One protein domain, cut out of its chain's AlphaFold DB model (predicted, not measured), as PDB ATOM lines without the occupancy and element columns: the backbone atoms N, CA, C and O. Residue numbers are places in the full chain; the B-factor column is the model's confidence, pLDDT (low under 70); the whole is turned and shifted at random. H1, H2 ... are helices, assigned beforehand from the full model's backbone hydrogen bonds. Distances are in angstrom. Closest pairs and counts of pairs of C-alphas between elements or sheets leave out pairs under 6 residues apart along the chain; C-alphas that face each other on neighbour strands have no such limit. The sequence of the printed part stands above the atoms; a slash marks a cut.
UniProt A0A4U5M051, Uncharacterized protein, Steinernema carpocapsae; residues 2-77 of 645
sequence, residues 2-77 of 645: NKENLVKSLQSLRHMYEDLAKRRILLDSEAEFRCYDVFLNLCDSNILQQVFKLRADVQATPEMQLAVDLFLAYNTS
ATOM      1  N   ASN A   2      33.474  28.647 -31.853       82.06
ATOM      2  CA  ASN A   2      34.090  27.377 -32.264       82.06
ATOM      3  C   ASN A   2      34.036  27.259 -33.803       82.06
ATOM      4  O   ASN A   2      32.987  26.931 -34.355       82.06
ATOM      5  N   LYS A   3      35.151  27.553 -34.499       81.44
ATOM      6  CA  LYS A   3      35.188  27.510 -35.979       81.44
ATOM      7  C   LYS A   3      34.971  26.093 -36.518       81.44
ATOM      8  O   LYS A   3      34.377  25.945 -37.577       81.44
ATOM      9  N   GLU A   4      35.452  25.067 -35.819       85.81
ATOM     10  CA  GLU A   4      35.416  23.687 -36.307       85.81
ATOM     11  C   GLU A   4      33.982  23.155 -36.380       85.81
ATOM     12  O   GLU A   4      33.565  22.668 -37.430       85.81
ATOM     13  N   ASN A   5      33.204  23.317 -35.305       88.94
ATOM     14  CA  ASN A   5      31.799  22.903 -35.298       88.94
ATOM     15  C   ASN A   5      30.978  23.697 -36.323       88.94
ATOM     16  O   ASN A   5      30.190  23.106 -37.052       88.94
ATOM     17  N   LEU A   6      31.201  25.012 -36.431       88.75
ATOM     18  CA  LEU A   6      30.481  25.858 -37.386       88.75
ATOM     19  C   LEU A   6      30.762  25.464 -38.848       88.75
ATOM     20  O   LEU A   6      29.828  25.326 -39.633       88.75
ATOM     21  N   VAL A   7      32.029  25.220 -39.207       88.00
ATOM     22  CA  VAL A   7      32.407  24.757 -40.555       88.00
ATOM     23  C   VAL A   7      31.821  23.371 -40.848       88.00
ATOM     24  O   VAL A   7      31.321  23.153 -41.948       88.00
ATOM     25  N   LYS A   8      31.803  22.454 -39.869       90.00
ATOM     26  CA  LYS A   8      31.144  21.142 -40.012       90.00
ATOM     27  C   LYS A   8      29.636  21.280 -40.261       90.00
ATOM     28  O   LYS A   8      29.122  20.643 -41.177       90.00
ATOM     29  N   SER A   9      28.938  22.132 -39.508       92.00
ATOM     30  CA  SER A   9      27.500  22.378 -39.702       92.00
ATOM     31  C   SER A   9      27.192  22.991 -41.071       92.00
ATOM     32  O   SER A   9      26.282  22.523 -41.755       92.00
ATOM     33  N   LEU A  10      27.978  23.977 -41.515       90.88
ATOM     34  CA  LEU A  10      27.820  24.595 -42.838       90.88
ATOM     35  C   LEU A  10      28.157  23.629 -43.983       90.88
ATOM     36  O   LEU A  10      27.468  23.632 -45.001       90.88
ATOM     37  N   GLN A  11      29.139  22.737 -43.809       91.12
ATOM     38  CA  GLN A  11      29.411  21.672 -44.777       91.12
ATOM     39  C   GLN A  11      28.234  20.685 -44.886       91.12
ATOM     40  O   GLN A  11      27.864  20.297 -45.997       91.12
ATOM     41  N   SER A  12      27.612  20.305 -43.766       93.56
ATOM     42  CA  SER A  12      26.402  19.472 -43.771       93.56
ATOM     43  C   SER A  12      25.228  20.179 -44.459       93.56
ATOM     44  O   SER A  12      24.594  19.591 -45.333       93.56
ATOM     45  N   LEU A  13      24.985  21.456 -44.136       92.94
ATOM     46  CA  LEU A  13      23.974  22.292 -44.796       92.94
ATOM     47  C   LEU A  13      24.204  22.366 -46.310       92.94
ATOM     48  O   LEU A  13      23.288  22.090 -47.079       92.94
ATOM     49  N   ARG A  14      25.440  22.634 -46.753       90.50
ATOM     50  CA  ARG A  14      25.831  22.635 -48.171       90.50
ATOM     51  C   ARG A  14      25.392  21.365 -48.901       90.50
ATOM     52  O   ARG A  14      24.811  21.461 -49.984       90.50
ATOM     53  N   HIS A  15      25.658  20.197 -48.322       91.38
ATOM     54  CA  HIS A  15      25.300  18.921 -48.937       91.38
ATOM     55  C   HIS A  15      23.784  18.664 -48.911       91.38
ATOM     56  O   HIS A  15      23.242  18.175 -49.901       91.38
ATOM     57  N   MET A  16      23.077  19.083 -47.854       92.50
ATOM     58  CA  MET A  16      21.608  19.035 -47.814       92.50
ATOM     59  C   MET A  16      20.975  19.929 -48.891       92.50
ATOM     60  O   MET A  16      20.130  19.450 -49.646       92.50
ATOM     61  N   TYR A  17      21.432  21.175 -49.055       91.81
ATOM     62  CA  TYR A  17      20.992  22.054 -50.146       91.81
ATOM     63  C   TYR A  17      21.278  21.447 -51.530       91.81
ATOM     64  O   TYR A  17      20.428  21.483 -52.418       91.81
ATOM     65  N   GLU A  18      22.442  20.818 -51.718       89.44
ATOM     66  CA  GLU A  18      22.792  20.116 -52.960       89.44
ATOM     67  C   GLU A  18      21.900  18.896 -53.242       89.44
ATOM     68  O   GLU A  18      21.713  18.546 -54.408       89.44
ATOM     69  N   ASP A  19      21.366  18.209 -52.229       91.94
ATOM     70  CA  ASP A  19      20.416  17.099 -52.399       91.94
ATOM     71  C   ASP A  19      18.965  17.571 -52.579       91.94
ATOM     72  O   ASP A  19      18.245  17.016 -53.416       91.94
ATOM     73  N   LEU A  20      18.549  18.637 -51.895       90.44
ATOM     74  CA  LEU A  20      17.257  19.296 -52.115       90.44
ATOM     75  C   LEU A  20      17.169  19.894 -53.528       90.44
ATOM     76  O   LEU A  20      16.180  19.669 -54.228       90.44
ATOM     77  N   ALA A  21      18.250  20.509 -54.018       88.00
ATOM     78  CA  ALA A  21      18.362  21.006 -55.388       88.00
ATOM     79  C   ALA A  21      18.120  19.909 -56.443       88.00
ATOM     80  O   ALA A  21      17.427  20.144 -57.434       88.00
ATOM     81  N   LYS A  22      18.635  18.688 -56.223       89.50
ATOM     82  CA  LYS A  22      18.402  17.528 -57.113       89.50
ATOM     83  C   LYS A  22      16.928  17.103 -57.125       89.50
ATOM     84  O   LYS A  22      16.450  16.616 -58.146       89.50
ATOM     85  N   ARG A  23      16.207  17.323 -56.019       91.44
ATOM     86  CA  ARG A  23      14.755  17.101 -55.875       91.44
ATOM     87  C   ARG A  23      13.903  18.297 -56.331       91.44
ATOM     88  O   ARG A  23      12.684  18.215 -56.250       91.44
ATOM     89  N   ARG A  24      14.523  19.382 -56.823       86.56
ATOM     90  CA  ARG A  24      13.895  20.681 -57.147       86.56
ATOM     91  C   ARG A  24      13.220  21.383 -55.959       86.56
ATOM     92  O   ARG A  24      12.369  22.241 -56.165       86.56
ATOM     93  N   ILE A  25      13.621  21.048 -54.735       88.50
ATOM     94  CA  ILE A  25      13.231  21.795 -53.537       88.50
ATOM     95  C   ILE A  25      14.220  22.955 -53.386       88.50
ATOM     96  O   ILE A  25      15.436  22.753 -53.444       88.50
ATOM     97  N   LEU A  26      13.685  24.164 -53.238       87.56
ATOM     98  CA  LEU A  26      14.428  25.396 -52.980       87.56
ATOM     99  C   LEU A  26      14.117  25.846 -51.546       87.56
ATOM    100  O   LEU A  26      13.031  25.564 -51.046       87.56
ATOM    101  N   LEU A  27      15.069  26.511 -50.893       86.38
ATOM    102  CA  LEU A  27      14.911  27.082 -49.556       86.38
ATOM    103  C   LEU A  27      15.478  28.498 -49.568       86.38
ATOM    104  O   LEU A  27      16.619  28.689 -49.987       86.38
ATOM    105  N   ASP A  28      14.707  29.468 -49.087       83.94
ATOM    106  CA  ASP A  28      15.081  30.887 -49.151       83.94
ATOM    107  C   ASP A  28      16.319  31.190 -48.286       83.94
ATOM    108  O   ASP A  28      17.209  31.938 -48.694       83.94
ATOM    109  N   SER A  29      16.462  30.486 -47.156       86.62
ATOM    110  CA  SER A  29      17.646  30.550 -46.285       86.62
ATOM    111  C   SER A  29      18.936  30.012 -46.922       86.62
ATOM    112  O   SER A  29      20.018  30.228 -46.377       86.62
ATOM    113  N   GLU A  30      18.883  29.338 -48.083       90.50
ATOM    114  CA  GLU A  30      20.099  28.850 -48.747       90.50
ATOM    115  C   GLU A  30      21.066  29.999 -49.065       90.50
ATOM    116  O   GLU A  30      22.272  29.839 -48.895       90.50
ATOM    117  N   ALA A  31      20.564  31.169 -49.469       91.44
ATOM    118  CA  ALA A  31      21.400  32.337 -49.749       91.44
ATOM    119  C   ALA A  31      22.205  32.797 -48.519       91.44
ATOM    120  O   ALA A  31      23.413  33.033 -48.610       91.44
ATOM    121  N   GLU A  32      21.550  32.849 -47.359       91.94
ATOM    122  CA  GLU A  32      22.138  33.261 -46.086       91.94
ATOM    123  C   GLU A  32      23.247  32.291 -45.645       91.94
ATOM    124  O   GLU A  32      24.405  32.685 -45.487       91.94
ATOM    125  N   PHE A  33      22.948  30.993 -45.540       92.12
ATOM    126  CA  PHE A  33      23.947  30.011 -45.105       92.12
ATOM    127  C   PHE A  33      25.088  29.828 -46.119       92.12
ATOM    128  O   PHE A  33      26.217  29.519 -45.726       92.12
ATOM    129  N   ARG A  34      24.854  30.091 -47.413       91.94
ATOM    130  CA  ARG A  34      25.926  30.162 -48.420       91.94
ATOM    131  C   ARG A  34      26.802  31.407 -48.246       91.94
ATOM    132  O   ARG A  34      28.010  31.296 -48.447       91.94
ATOM    133  N   CYS A  35      26.256  32.560 -47.846       93.25
ATOM    134  CA  CYS A  35      27.065  33.757 -47.575       93.25
ATOM    135  C   CYS A  35      27.995  33.541 -46.359       93.25
ATOM    136  O   CYS A  35      29.165  33.929 -46.392       93.25
ATOM    137  N   TYR A  36      27.539  32.799 -45.340       93.19
ATOM    138  CA  TYR A  36      28.350  32.424 -44.175       93.19
ATOM    139  C   TYR A  36      29.550  31.518 -44.517       93.19
ATOM    140  O   TYR A  36      30.629  31.702 -43.946       93.19
ATOM    141  N   ASP A  37      29.413  30.590 -45.474       91.06
ATOM    142  CA  ASP A  37      30.534  29.764 -45.967       91.06
ATOM    143  C   ASP A  37      31.604  30.618 -46.683       91.06
ATOM    144  O   ASP A  37      32.804  30.379 -46.529       91.06
ATOM    145  N   VAL A  38      31.196  31.686 -47.385       92.81
ATOM    146  CA  VAL A  38      32.134  32.667 -47.962       92.81
ATOM    147  C   VAL A  38      32.845  33.456 -46.858       92.81
ATOM    148  O   VAL A  38      34.076  33.514 -46.836       92.81
ATOM    149  N   PHE A  39      32.102  34.007 -45.891       92.81
ATOM    150  CA  PHE A  39      32.673  34.823 -44.812       92.81
ATOM    151  C   PHE A  39      33.646  34.065 -43.901       92.81
ATOM    152  O   PHE A  39      34.585  34.665 -43.378       92.81
ATOM    153  N   LEU A  40      33.505  32.749 -43.735       90.81
ATOM    154  CA  LEU A  40      34.464  31.943 -42.969       90.81
ATOM    155  C   LEU A  40      35.776  31.646 -43.708       90.81
ATOM    156  O   LEU A  40      36.714  31.142 -43.075       90.81
ATOM    157  N   ASN A  41      35.849  31.945 -45.006       89.25
ATOM    158  CA  ASN A  41      36.905  31.498 -45.913       89.25
ATOM    159  C   ASN A  41      37.405  32.619 -46.857       89.25
ATOM    160  O   ASN A  41      37.852  32.328 -47.962       89.25
ATOM    161  N   LEU A  42      37.390  33.891 -46.424       88.31
ATOM    162  CA  LEU A  42      37.806  35.043 -47.251       88.31
ATOM    163  C   LEU A  42      39.244  34.965 -47.807       88.31
ATOM    164  O   LEU A  42      39.518  35.542 -48.856       88.31
ATOM    165  N   CYS A  43      40.143  34.232 -47.142       85.88
ATOM    166  CA  CYS A  43      41.511  33.984 -47.616       85.88
ATOM    167  C   CYS A  43      41.640  32.811 -48.612       85.88
ATOM    168  O   CYS A  43      42.730  32.590 -49.140       85.88
ATOM    169  N   ASP A  44      40.587  32.020 -48.859       88.06
ATOM    170  CA  ASP A  44      40.627  30.952 -49.866       88.06
ATOM    171  C   ASP A  44      40.298  31.512 -51.253       88.06
ATOM    172  O   ASP A  44      39.140  31.750 -51.596       88.06
ATOM    173  N   SER A  45      41.317  31.650 -52.102       83.75
ATOM    174  CA  SER A  45      41.163  32.089 -53.496       83.75
ATOM    175  C   SER A  45      40.283  31.168 -54.356       83.75
ATOM    176  O   SER A  45      39.866  31.553 -55.452       83.75
ATOM    177  N   ASN A  46      39.941  29.968 -53.874       87.06
ATOM    178  CA  ASN A  46      39.001  29.066 -54.535       87.06
ATOM    179  C   ASN A  46      37.530  29.351 -54.187       87.06
ATOM    180  O   ASN A  46      36.658  28.832 -54.884       87.06
ATOM    181  N   ILE A  47      37.215  30.172 -53.173       88.94
ATOM    182  CA  ILE A  47      35.831  30.362 -52.702       88.94
ATOM    183  C   ILE A  47      34.920  30.973 -53.777       88.94
ATOM    184  O   ILE A  47      33.806  30.491 -53.975       88.94
ATOM    185  N   LEU A  48      35.416  31.914 -54.592       87.88
ATOM    186  CA  LEU A  48      34.670  32.428 -55.751       87.88
ATOM    187  C   LEU A  48      34.363  31.329 -56.781       87.88
ATOM    188  O   LEU A  48      33.287  31.315 -57.372       87.88
ATOM    189  N   GLN A  49      35.253  30.344 -56.959       88.81
ATOM    190  CA  GLN A  49      34.965  29.179 -57.806       88.81
ATOM    191  C   GLN A  49      33.928  28.232 -57.186       88.81
ATOM    192  O   GLN A  49      33.487  27.308 -57.868       88.81
ATOM    193  N   GLN A  50      33.592  28.375 -55.904       88.00
ATOM    194  CA  GLN A  50      32.474  27.675 -55.268       88.00
ATOM    195  C   GLN A  50      31.182  28.485 -55.465       88.00
ATOM    196  O   GLN A  50      30.197  27.918 -55.930       88.00
ATOM    197  N   VAL A  51      31.225  29.812 -55.268       89.56
ATOM    198  CA  VAL A  51      30.103  30.735 -55.542       89.56
ATOM    199  C   VAL A  51      29.615  30.634 -56.994       89.56
ATOM    200  O   VAL A  51      28.435  30.382 -57.223       89.56
ATOM    201  N   PHE A  52      30.510  30.698 -57.987       88.06
ATOM    202  CA  PHE A  52      30.137  30.584 -59.408       88.06
ATOM    203  C   PHE A  52      29.601  29.194 -59.825       88.06
ATOM    204  O   PHE A  52      29.152  29.034 -60.960       88.06
ATOM    205  N   LYS A  53      29.637  28.181 -58.941       88.88
ATOM    206  CA  LYS A  53      29.002  26.862 -59.157       88.88
ATOM    207  C   LYS A  53      27.595  26.764 -58.553       88.88
ATOM    208  O   LYS A  53      26.917  25.768 -58.804       88.88
ATOM    209  N   LEU A  54      27.162  27.747 -57.759       88.69
ATOM    210  CA  LEU A  54      25.799  27.816 -57.225       88.69
ATOM    211  C   LEU A  54      24.790  28.110 -58.350       88.69
ATOM    212  O   LEU A  54      25.167  28.523 -59.448       88.69
ATOM    213  N   ARG A  55      23.493  27.917 -58.088       88.94
ATOM    214  CA  ARG A  55      22.430  28.298 -59.038       88.94
ATOM    215  C   ARG A  55      22.430  29.816 -59.250       88.94
ATOM    216  O   ARG A  55      22.730  30.554 -58.315       88.94
ATOM    217  N   ALA A  56      22.063  30.274 -60.448       87.12
ATOM    218  CA  ALA A  56      22.023  31.702 -60.781       87.12
ATOM    219  C   ALA A  56      21.140  32.500 -59.804       87.12
ATOM    220  O   ALA A  56      21.537  33.568 -59.356       87.12
ATOM    221  N   ASP A  57      20.012  31.919 -59.400       88.69
ATOM    222  CA  ASP A  57      19.062  32.482 -58.431       88.69
ATOM    223  C   ASP A  57      19.739  32.787 -57.080       88.69
ATOM    224  O   ASP A  57      19.540  33.855 -56.512       88.69
ATOM    225  N   VAL A  58      20.615  31.886 -56.612       88.94
ATOM    226  CA  VAL A  58      21.381  32.032 -55.358       88.94
ATOM    227  C   VAL A  58      22.578  32.978 -55.531       88.94
ATOM    228  O   VAL A  58      22.971  33.649 -54.586       88.94
ATOM    229  N   GLN A  59      23.159  33.071 -56.734       90.62
ATOM    230  CA  GLN A  59      24.200  34.065 -57.042       90.62
ATOM    231  C   GLN A  59      23.639  35.494 -57.141       90.62
ATOM    232  O   GLN A  59      24.379  36.456 -56.950       90.62
ATOM    233  N   ALA A  60      22.348  35.636 -57.449       90.88
ATOM    234  CA  ALA A  60      21.693  36.920 -57.665       90.88
ATOM    235  C   ALA A  60      21.179  37.600 -56.384       90.88
ATOM    236  O   ALA A  60      20.822  38.776 -56.452       90.88
ATOM    237  N   THR A  61      21.139  36.922 -55.234       93.12
ATOM    238  CA  THR A  61      20.588  37.502 -53.997       93.12
ATOM    239  C   THR A  61      21.529  38.555 -53.388       93.12
ATOM    240  O   THR A  61      22.749  38.489 -53.591       93.12
ATOM    241  N   PRO A  62      21.009  39.548 -52.641       91.88
ATOM    242  CA  PRO A  62      21.841  40.624 -52.112       91.88
ATOM    243  C   PRO A  62      22.857  40.138 -51.066       91.88
ATOM    244  O   PRO A  62      23.945  40.701 -50.995       91.88
ATOM    245  N   GLU A  63      22.577  39.068 -50.319       91.88
ATOM    246  CA  GLU A  63      23.509  38.461 -49.353       91.88
ATOM    247  C   GLU A  63      24.725  37.856 -50.062       91.88
ATOM    248  O   GLU A  63      25.860  37.989 -49.596       91.88
ATOM    249  N   MET A  64      24.505  37.217 -51.215       93.81
ATOM    250  CA  MET A  64      25.577  36.618 -52.007       93.81
ATOM    251  C   MET A  64      26.391  37.680 -52.753       93.81
ATOM    252  O   MET A  64      27.620  37.604 -52.780       93.81
ATOM    253  N   GLN A  65      25.735  38.716 -53.289       93.50
ATOM    254  CA  GLN A  65      26.425  39.871 -53.874       93.50
ATOM    255  C   GLN A  65      27.285  40.600 -52.827       93.50
ATOM    256  O   GLN A  65      28.462  40.867 -53.075       93.50
ATOM    257  N   LEU A  66      26.739  40.836 -51.627       94.31
ATOM    258  CA  LEU A  66      27.451  41.406 -50.480       94.31
ATOM    259  C   LEU A  66      28.675  40.558 -50.094       94.31
ATOM    260  O   LEU A  66      29.749  41.108 -49.849       94.31
ATOM    261  N   ALA A  67      28.543  39.228 -50.092       94.62
ATOM    262  CA  ALA A  67      29.647  38.318 -49.798       94.62
ATOM    263  C   ALA A  67      30.763  38.345 -50.855       94.62
ATOM    264  O   ALA A  67      31.944  38.338 -50.495       94.62
ATOM    265  N   VAL A  68      30.418  38.430 -52.144       93.44
ATOM    266  CA  VAL A  68      31.399  38.582 -53.234       93.44
ATOM    267  C   VAL A  68      32.112  39.932 -53.149       93.44
ATOM    268  O   VAL A  68      33.341  39.971 -53.216       93.44
ATOM    269  N   ASP A  69      31.390  41.033 -52.937       93.44
ATOM    270  CA  ASP A  69      32.001  42.360 -52.813       93.44
ATOM    271  C   ASP A  69      32.904  42.481 -51.572       93.44
ATOM    272  O   ASP A  69      33.963  43.106 -51.647       93.44
ATOM    273  N   LEU A  70      32.534  41.867 -50.442       94.19
ATOM    274  CA  LEU A  70      33.378  41.819 -49.243       94.19
ATOM    275  C   LEU A  70      34.618  40.942 -49.446       94.19
ATOM    276  O   LEU A  70      35.703  41.327 -49.011       94.19
ATOM    277  N   PHE A  71      34.501  39.817 -50.161       93.75
ATOM    278  CA  PHE A  71      35.659  39.024 -50.584       93.75
ATOM    279  C   PHE A  71      36.610  39.839 -51.472       93.75
ATOM    280  O   PHE A  71      37.826  39.798 -51.269       93.75
ATOM    281  N   LEU A  72      36.076  40.608 -52.426       91.94
ATOM    282  CA  LEU A  72      36.871  41.475 -53.297       91.94
ATOM    283  C   LEU A  72      37.519  42.626 -52.514       91.94
ATOM    284  O   LEU A  72      38.701  42.897 -52.717       91.94
ATOM    285  N   ALA A  73      36.798  43.266 -51.589       92.31
ATOM    286  CA  ALA A  73      37.347  44.310 -50.722       92.31
ATOM    287  C   ALA A  73      38.469  43.770 -49.813       92.31
ATOM    288  O   ALA A  73      39.500  44.425 -49.673       92.31
ATOM    289  N   TYR A  74      38.308  42.557 -49.273       92.12
ATOM    290  CA  TYR A  74      39.334  41.863 -48.490       92.12
ATOM    291  C   TYR A  74      40.595  41.577 -49.322       92.12
ATOM    292  O   TYR A  74      41.687  42.020 -48.978       92.12
ATOM    293  N   ASN A  75      40.443  40.901 -50.466       90.19
ATOM    294  CA  ASN A  75      41.566  40.458 -51.303       90.19
ATOM    295  C   ASN A  75      42.250  41.594 -52.091       90.19
ATOM    296  O   ASN A  75      43.339  41.395 -52.624       90.19
ATOM    297  N   THR A  76      41.642  42.783 -52.161       88.69
ATOM    298  CA  THR A  76      42.278  44.017 -52.670       88.69
ATOM    299  C   THR A  76      42.802  44.926 -51.552       88.69
ATOM    300  O   THR A  76      43.214  46.051 -51.829       88.69
ATOM    301  N   SER A  77      42.772  44.463 -50.295       86.31
ATOM    302  CA  SER A  77      43.169  45.216 -49.097       86.31
ATOM    303  C   SER A  77      42.466  46.578 -48.961       86.31
ATOM    304  O   SER A  77      43.001  47.515 -48.371       86.31
TER     305      SER A  77
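This is residues 2 to 77 of the 645 residues of an uncharacterized protein of Steinernema carpocapsae (UniProt A0A4U5M051). Look first for H2, a helix of ten residues in the middle of this all-helix domain: the long H1 crosses it slantwise on one side, and H5 is side by side with it on the other, so that H2 separates the two. The two very short helices H3 and H4, with the loops that join them, run past H2 on a further side, between the end of H2 and the start of H5 along the chain. You will find 76 printed residues with five named helices, in the order H1, H2, H3, H4, H5, and no named strand. The whole is compact, with a radius of gyration of the C-alphas of 12.3 A, and it spans 40 by 29 by 18 A along its three main axes.

Begin at Asn 2, the first printed residue, and step to C-alpha 3 at (35.188, 27.510, -35.979), where H1 begins. H1 holds residues 3 to 22 and is the longest helix by residues; it runs 28.8 A to C-alpha 22 at (18.402, 17.528, -57.113), with x, y and z each lower at its end than at its start. After a short link of 7 residues comes H2, residues 30 to 39, which is 14.5 A long and runs mainly toward higher x. Eight residues later you reach H3, residues 48 to 51, and then, after 4 more, H4, residues 56 to 59; each of these is 4.9 A from first to last C-alpha. Two residues on, Pro 62 opens H5, residues 62 to 75, which runs 19.7 A, again mainly along x, to C-alpha 75 at (41.566, 40.458, -51.303).

Start from H2, whose centre is the nearest of the five to the mean of the C-alphas, at 3.7 A. H1 and H2 touch, and their closest C-alphas are those of Leu 10 and Asp 37, 6.6 A apart. The two run opposite ways at a steep tilt of 38 degrees, only just beyond shallow, and they form a helical hairpin. Now compare H2 with H5: they touch with 13 pairs of C-alphas within 8 A, the closest being those of Cys 35 and Met 64, 5.5 A apart. These two run the same way at a shallow tilt of 9 degrees. H1 and H5 are apart. H4 is close to H2 but not clearly touching it, with the closest C-alphas, those of Ala 31 and Val 58, 5.6 A apart. H3 and H2 are near each other, with 8 pairs of C-alphas within 10 A. H3 is close to H5 but not clearly touching it, at 7.4 A between the C-alphas of Leu 48 and Val 68, their closest. H1 is apart from both H3 and H4. In the backbone, every O i to N i+4 pair of H2 and H5 is within hydrogen-bond range, as are 15 of 16 in H1; H3 and H4 are too short for such a pair, and each has its 1 O i to N i+3 pair within range.

The two C-alphas farthest apart are those of Arg 23 and Ser 77, at 40.5 A, while those of Asn 2 and Ser 77, the first and last printed, are 26.2 A apart. The printed part has no cut. The links from H3 to H4 and from H4 to H5 are tight, those from H1 to H2 and from H2 to H3 are short, and no link is long. In the B-factor column of this predicted model, the mean pLDDT of the printed part is 90.0, and no printed residue is under 70.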